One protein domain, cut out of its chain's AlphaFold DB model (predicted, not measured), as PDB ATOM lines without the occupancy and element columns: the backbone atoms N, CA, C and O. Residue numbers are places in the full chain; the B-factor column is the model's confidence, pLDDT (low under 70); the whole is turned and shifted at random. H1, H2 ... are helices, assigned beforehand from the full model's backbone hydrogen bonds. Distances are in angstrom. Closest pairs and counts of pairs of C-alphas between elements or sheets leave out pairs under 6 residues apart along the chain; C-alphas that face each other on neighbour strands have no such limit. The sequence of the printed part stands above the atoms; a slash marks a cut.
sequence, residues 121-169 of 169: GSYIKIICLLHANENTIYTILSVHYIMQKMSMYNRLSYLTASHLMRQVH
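What this domain is: This is residues 121 to 169 of the 169 residues of an uncharacterized protein of Oryza nivara (UniProt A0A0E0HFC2). One long helix, H2, makes the long axis, and a short helix, H1, meets it near its first end in a lopsided V, with a tight turn of residues 131 to 133 at the corner. The arms of the V open away from each other, and residues 141 to 169 stick out as a long free arm. The printed part has 49 residues with two named helices, H1 then H2 along the chain, and no named strand; the class is all helix. It is extended, with a radius of gyration of the C-alphas of 18.1 A and spans of 58 by 22 by 5 A.

How they stand to each other: H2, residues 134 to 167, and H1, residues 121 to 130, only just touch, with 3 pairs of C-alphas within 8 A, and they touch only at the corner by their link. H2 touches H1 with residues 136 to 137 alone. The closest C-alphas of the two helices are those of Leu 130 and Thr 136, 6.2 A apart. Their lines stand at a steep tilt of 49 degrees, and they run opposite ways. Their centres are 24.0 A apart. Residues 121 to 126, which belong to H1, stand free, as do residues 141 to 169, of which 141 to 167 belong to H2. In H1 every O i to N i+4 pair is within hydrogen-bond range; in H2, 27 of 30 are.

Where its parts are: H2 has 34 residues and runs 50.5 A from C-alpha 134 at (-11.217, -10.139, -49.169) to C-alpha 167 at (-21.509, 34.355, -27.636). H1 has 10 residues and measures 14.4 A, beginning with C-alpha 121 at (-31.626, -6.032, -48.421).

The domain as a whole: The two C-alphas farthest apart, those of Ala 132 and His 169, are 58.2 A apart. The printed part has no cut, and His 169 is the chain's last residue. The link from H1 to H2 is tight. The mean pLDDT of the printed part is 72.3; residues 121 to 139 and 167 to 169 are under 70.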
ATOM      1  N   GLY A 121     -31.800  -4.773 -47.686       51.72
ATOM      2  CA  GLY A 121     -31.626  -6.032 -48.421       51.72
ATOM      3  C   GLY A 121     -30.619  -5.942 -49.575       51.72
ATOM      4  O   GLY A 121     -29.885  -6.899 -49.828       51.72
ATOM      5  N   SER A 122     -30.534  -4.790 -50.249       59.81
ATOM      6  CA  SER A 122     -29.533  -4.562 -51.301       59.81
ATOM      7  C   SER A 122     -28.117  -4.457 -50.730       59.81
ATOM      8  O   SER A 122     -27.208  -5.058 -51.302       59.81
ATOM      9  N   TYR A 123     -27.929  -3.831 -49.562       60.38
ATOM     10  CA  TYR A 123     -26.628  -3.820 -48.879       60.38
ATOM     11  C   TYR A 123     -26.148  -5.219 -48.493       60.38
ATOM     12  O   TYR A 123     -24.998  -5.553 -48.761       60.38
ATOM     13  N   ILE A 124     -27.019  -6.067 -47.938       63.47
ATOM     14  CA  ILE A 124     -26.650  -7.442 -47.557       63.47
ATOM     15  C   ILE A 124     -26.219  -8.248 -48.789       63.47
ATOM     16  O   ILE A 124     -25.196  -8.926 -48.760       63.47
ATOM     17  N   LYS A 125     -26.943  -8.124 -49.908       64.56
ATOM     18  CA  LYS A 125     -26.602  -8.829 -51.152       64.56
ATOM     19  C   LYS A 125     -25.277  -8.349 -51.755       64.56
ATOM     20  O   LYS A 125     -24.505  -9.175 -52.235       64.56
ATOM     21  N   ILE A 126     -25.009  -7.042 -51.709       64.19
ATOM     22  CA  ILE A 126     -23.740  -6.448 -52.150       64.19
ATOM     23  C   ILE A 126     -22.590  -6.949 -51.265       64.19
ATOM     24  O   ILE A 126     -21.606  -7.449 -51.797       64.19
ATOM     25  N   ILE A 127     -22.740  -6.933 -49.937       62.19
ATOM     26  CA  ILE A 127     -21.729  -7.437 -48.990       62.19
ATOM     27  C   ILE A 127     -21.430  -8.925 -49.236       62.19
ATOM     28  O   ILE A 127     -20.266  -9.307 -49.319       62.19
ATOM     29  N   CYS A 128     -22.451  -9.762 -49.449       59.72
ATOM     30  CA  CYS A 128     -22.250 -11.182 -49.757       59.72
ATOM     31  C   CYS A 128     -21.550 -11.426 -51.108       59.72
ATOM     32  O   CYS A 128     -20.772 -12.368 -51.219       59.72
ATOM     33  N   LEU A 129     -21.802 -10.594 -52.127       62.16
ATOM     34  CA  LEU A 129     -21.099 -10.652 -53.419       62.16
ATOM     35  C   LEU A 129     -19.630 -10.214 -53.299       62.16
ATOM     36  O   LEU A 129     -18.773 -10.738 -54.004       62.16
ATOM     37  N   LEU A 130     -19.337  -9.283 -52.392       58.69
ATOM     38  CA  LEU A 130     -17.996  -8.754 -52.136       58.69
ATOM     39  C   LEU A 130     -17.162  -9.650 -51.212       58.69
ATOM     40  O   LEU A 130     -15.940  -9.652 -51.320       58.69
ATOM     41  N   HIS A 131     -17.803 -10.463 -50.364       54.66
ATOM     42  CA  HIS A 131     -17.140 -11.495 -49.557       54.66
ATOM     43  C   HIS A 131     -16.403 -12.561 -50.389       54.66
ATOM     44  O   HIS A 131     -15.624 -13.330 -49.835       54.66
ATOM     45  N   ALA A 132     -16.589 -12.591 -51.712       59.91
ATOM     46  CA  ALA A 132     -15.796 -13.416 -52.619       59.91
ATOM     47  C   ALA A 132     -14.374 -12.866 -52.886       59.91
ATOM     48  O   ALA A 132     -13.572 -13.557 -53.510       59.91
ATOM     49  N   ASN A 133     -14.046 -11.643 -52.445       59.19
ATOM     50  CA  ASN A 133     -12.722 -11.037 -52.617       59.19
ATOM     51  C   ASN A 133     -12.362 -10.174 -51.393       59.19
ATOM     52  O   ASN A 133     -12.801  -9.026 -51.285       59.19
ATOM     53  N   GLU A 134     -11.557 -10.728 -50.478       61.06
ATOM     54  CA  GLU A 134     -11.217 -10.139 -49.169       61.06
ATOM     55  C   GLU A 134     -10.692  -8.691 -49.244       61.06
ATOM     56  O   GLU A 134     -11.015  -7.863 -48.389       61.06
ATOM     57  N   ASN A 135      -9.980  -8.332 -50.317       62.59
ATOM     58  CA  ASN A 135      -9.443  -6.979 -50.523       62.59
ATOM     59  C   ASN A 135     -10.536  -5.922 -50.768       62.59
ATOM     60  O   ASN A 135     -10.357  -4.730 -50.501       62.59
ATOM     61  N   THR A 136     -11.701  -6.348 -51.252       63.12
ATOM     62  CA  THR A 136     -12.820  -5.446 -51.569       63.12
ATOM     63  C   THR A 136     -13.605  -5.054 -50.315       63.12
ATOM     64  O   THR A 136     -14.227  -3.995 -50.261       63.12
ATOM     65  N   ILE A 137     -13.543  -5.873 -49.264       66.56
ATOM     66  CA  ILE A 137     -14.221  -5.603 -47.992       66.56
ATOM     67  C   ILE A 137     -13.519  -4.460 -47.254       66.56
ATOM     68  O   ILE A 137     -14.167  -3.502 -46.832       66.56
ATOM     69  N   TYR A 138     -12.188  -4.525 -47.145       67.06
ATOM     70  CA  TYR A 138     -11.391  -3.503 -46.461       67.06
ATOM     71  C   TYR A 138     -11.513  -2.126 -47.112       67.06
ATOM     72  O   TYR A 138     -11.612  -1.121 -46.411       67.06
ATOM     73  N   THR A 139     -11.553  -2.074 -48.444       68.94
ATOM     74  CA  THR A 139     -11.710  -0.820 -49.194       68.94
ATOM     75  C   THR A 139     -13.092  -0.199 -48.998       68.94
ATOM     76  O   THR A 139     -13.210   1.014 -48.851       68.94
ATOM     77  N   ILE A 140     -14.150  -1.001 -48.916       72.38
ATOM     78  CA  ILE A 140     -15.505  -0.480 -48.696       72.38
ATOM     79  C   ILE A 140     -15.708  -0.042 -47.245       72.38
ATOM     80  O   ILE A 140     -16.282   1.022 -47.005       72.38
ATOM     81  N   LEU A 141     -15.208  -0.815 -46.276       78.06
ATOM     82  CA  LEU A 141     -15.255  -0.430 -44.865       78.06
ATOM     83  C   LEU A 141     -14.446   0.846 -44.604       78.06
ATOM     84  O   LEU A 141     -14.917   1.715 -43.870       78.06
ATOM     85  N   SER A 142     -13.281   1.007 -45.239       74.69
ATOM     86  CA  SER A 142     -12.470   2.219 -45.093       74.69
ATOM     87  C   SER A 142     -13.143   3.441 -45.720       74.69
ATOM     88  O   SER A 142     -13.222   4.484 -45.072       74.69
ATOM     89  N   VAL A 143     -13.723   3.320 -46.920       80.06
ATOM     90  CA  VAL A 143     -14.477   4.415 -47.557       80.06
ATOM     91  C   VAL A 143     -15.710   4.792 -46.731       80.06
ATOM     92  O   VAL A 143     -15.952   5.977 -46.500       80.06
ATOM     93  N   HIS A 144     -16.466   3.812 -46.227       79.44
ATOM     94  CA  HIS A 144     -17.629   4.074 -45.376       79.44
ATOM     95  C   HIS A 144     -17.237   4.794 -44.078       79.44
ATOM     96  O   HIS A 144     -17.855   5.796 -43.712       79.44
ATOM     97  N   TYR A 145     -16.165   4.335 -43.427       81.38
ATOM     98  CA  TYR A 145     -15.612   4.962 -42.230       81.38
ATOM     99  C   TYR A 145     -15.175   6.411 -42.485       81.38
ATOM    100  O   TYR A 145     -15.505   7.306 -41.702       81.38
ATOM    101  N   ILE A 146     -14.491   6.670 -43.604       81.44
ATOM    102  CA  ILE A 146     -14.054   8.017 -43.996       81.44
ATOM    103  C   ILE A 146     -15.263   8.931 -44.221       81.44
ATOM    104  O   ILE A 146     -15.298  10.039 -43.681       81.44
ATOM    105  N   MET A 147     -16.287   8.476 -44.950       79.06
ATOM    106  CA  MET A 147     -17.495   9.281 -45.177       79.06
ATOM    107  C   MET A 147     -18.238   9.594 -43.871       79.06
ATOM    108  O   MET A 147     -18.696  10.722 -43.671       79.06
ATOM    109  N   GLN A 148     -18.322   8.630 -42.953       82.94
ATOM    110  CA  GLN A 148     -18.945   8.834 -41.647       82.94
ATOM    111  C   GLN A 148     -18.160   9.844 -40.795       82.94
ATOM    112  O   GLN A 148     -18.757  10.740 -40.192       82.94
ATOM    113  N   LYS A 149     -16.826   9.746 -40.790       84.12
ATOM    114  CA  LYS A 149     -15.932  10.706 -40.127       84.12
ATOM    115  C   LYS A 149     -16.105  12.118 -40.684       84.12
ATOM    116  O   LYS A 149     -16.303  13.044 -39.904       84.12
ATOM    117  N   MET A 150     -16.103  12.288 -42.006       80.69
ATOM    118  CA  MET A 150     -16.275  13.605 -42.638       80.69
ATOM    119  C   MET A 150     -17.642  14.227 -42.332       80.69
ATOM    120  O   MET A 150     -17.732  15.411 -42.014       80.69
ATOM    121  N   SER A 151     -18.709  13.422 -42.336       86.81
ATOM    122  CA  SER A 151     -20.049  13.871 -41.934       86.81
ATOM    123  C   SER A 151     -20.089  14.358 -40.478       86.81
ATOM    124  O   SER A 151     -20.665  15.408 -40.182       86.81
ATOM    125  N   MET A 152     -19.419  13.642 -39.570       88.12
ATOM    126  CA  MET A 152     -19.277  14.037 -38.166       88.12
ATOM    127  C   MET A 152     -18.515  15.356 -37.998       88.12
ATOM    128  O   MET A 152     -18.984  16.229 -37.270       88.12
ATOM    129  N   TYR A 153     -17.379  15.529 -38.682       82.88
ATOM    130  CA  TYR A 153     -16.600  16.771 -38.615       82.88
ATOM    131  C   TYR A 153     -17.386  17.974 -39.133       82.88
ATOM    132  O   TYR A 153     -17.393  19.019 -38.486       82.88
ATOM    133  N   ASN A 154     -18.111  17.807 -40.240       81.44
ATOM    134  CA  ASN A 154     -18.967  18.862 -40.774       81.44
ATOM    135  C   ASN A 154     -20.042  19.264 -39.758       81.44
ATOM    136  O   ASN A 154     -20.188  20.444 -39.452       81.44
ATOM    137  N   ARG A 155     -20.750  18.292 -39.169       84.31
ATOM    138  CA  ARG A 155     -21.758  18.558 -38.126       84.31
ATOM    139  C   ARG A 155     -21.175  19.298 -36.924       84.31
ATOM    140  O   ARG A 155     -21.800  20.233 -36.433       84.31
ATOM    141  N   LEU A 156     -19.994  18.889 -36.465       82.50
ATOM    142  CA  LEU A 156     -19.330  19.516 -35.327       82.50
ATOM    143  C   LEU A 156     -18.923  20.959 -35.650       82.50
ATOM    144  O   LEU A 156     -19.196  21.851 -34.857       82.50
ATOM    145  N   SER A 157     -18.381  21.203 -36.847       80.81
ATOM    146  CA  SER A 157     -18.027  22.541 -37.333       80.81
ATOM    147  C   SER A 157     -19.231  23.492 -37.361       80.81
ATOM    148  O   SER A 157     -19.148  24.599 -36.827       80.81
ATOM    149  N   TYR A 158     -20.379  23.040 -37.882       81.56
ATOM    150  CA  TYR A 158     -21.620  23.825 -37.859       81.56
ATOM    151  C   TYR A 158     -22.088  24.143 -36.435       81.56
ATOM    152  O   TYR A 158     -22.540  25.260 -36.168       81.56
ATOM    153  N   LEU A 159     -21.975  23.182 -35.514       83.56
ATOM    154  CA  LEU A 159     -22.360  23.370 -34.117       83.56
ATOM    155  C   LEU A 159     -21.452  24.397 -33.420       83.56
ATOM    156  O   LEU A 159     -21.944  25.280 -32.720       83.56
ATOM    157  N   THR A 160     -20.141  24.320 -33.661       82.25
ATOM    158  CA  THR A 160     -19.147  25.252 -33.111       82.25
ATOM    159  C   THR A 160     -19.338  26.665 -33.654       82.25
ATOM    160  O   THR A 160     -19.384  27.612 -32.872       82.25
ATOM    161  N   ALA A 161     -19.528  26.820 -34.968       79.94
ATOM    162  CA  ALA A 161     -19.807  28.119 -35.579       79.94
ATOM    163  C   ALA A 161     -21.106  28.733 -35.027       79.94
ATOM    164  O   ALA A 161     -21.140  29.906 -34.663       79.94
ATOM    165  N   SER A 162     -22.154  27.916 -34.875       81.19
ATOM    166  CA  SER A 162     -23.429  28.352 -34.288       81.19
ATOM    167  C   SER A 162     -23.293  28.784 -32.828       81.19
ATOM    168  O   SER A 162     -24.018  29.672 -32.385       81.19
ATOM    169  N   HIS A 163     -22.396  28.157 -32.063       82.75
ATOM    170  CA  HIS A 163     -22.155  28.520 -30.670       82.75
ATOM    171  C   HIS A 163     -21.388  29.840 -30.547       82.75
ATOM    172  O   HIS A 163     -21.803  30.700 -29.775       82.75
ATOM    173  N   LEU A 164     -20.335  30.032 -31.349       80.38
ATOM    174  CA  LEU A 164     -19.562  31.278 -31.381       80.38
ATOM    175  C   LEU A 164     -20.438  32.476 -31.760       80.38
ATOM    176  O   LEU A 164     -20.407  33.494 -31.076       80.38
ATOM    177  N   MET A 165     -21.301  32.332 -32.770       78.88
ATOM    178  CA  MET A 165     -22.228  33.397 -33.177       78.88
ATOM    179  C   MET A 165     -23.235  33.793 -32.083       78.88
ATOM    180  O   MET A 165     -23.747  34.906 -32.115       78.88
ATOM    181  N   ARG A 166     -23.519  32.917 -31.108       78.06
ATOM    182  CA  ARG A 166     -24.383  33.235 -29.954       78.06
ATOM    183  C   ARG A 166     -23.642  33.859 -28.773       78.06
ATOM    184  O   ARG A 166     -24.307  34.404 -27.908       78.06
ATOM    185  N   GLN A 167     -22.316  33.742 -28.702       69.12
ATOM    186  CA  GLN A 167     -21.509  34.355 -27.636       69.12
ATOM    187  C   GLN A 167     -21.073  35.793 -27.967       69.12
ATOM    188  O   GLN A 167     -20.612  36.506 -27.085       69.12
ATOM    189  N   VAL A 168     -21.182  36.202 -29.235       65.19
ATOM    190  CA  VAL A 168     -20.802  37.541 -29.730       65.19
ATOM    191  C   VAL A 168     -21.961  38.556 -29.615       65.19
ATOM    192  O   VAL A 168     -21.806  39.718 -29.981       65.19
ATOM    193  N   HIS A 169     -23.106  38.136 -29.073       50.19
ATOM    194  CA  HIS A 169     -24.284  38.961 -28.796       50.19
ATOM    195  C   HIS A 169     -24.545  39.043 -27.292       50.19
ATOM    196  O   HIS A 169     -25.070  40.096 -26.867       50.19
TER     197      HIS A 169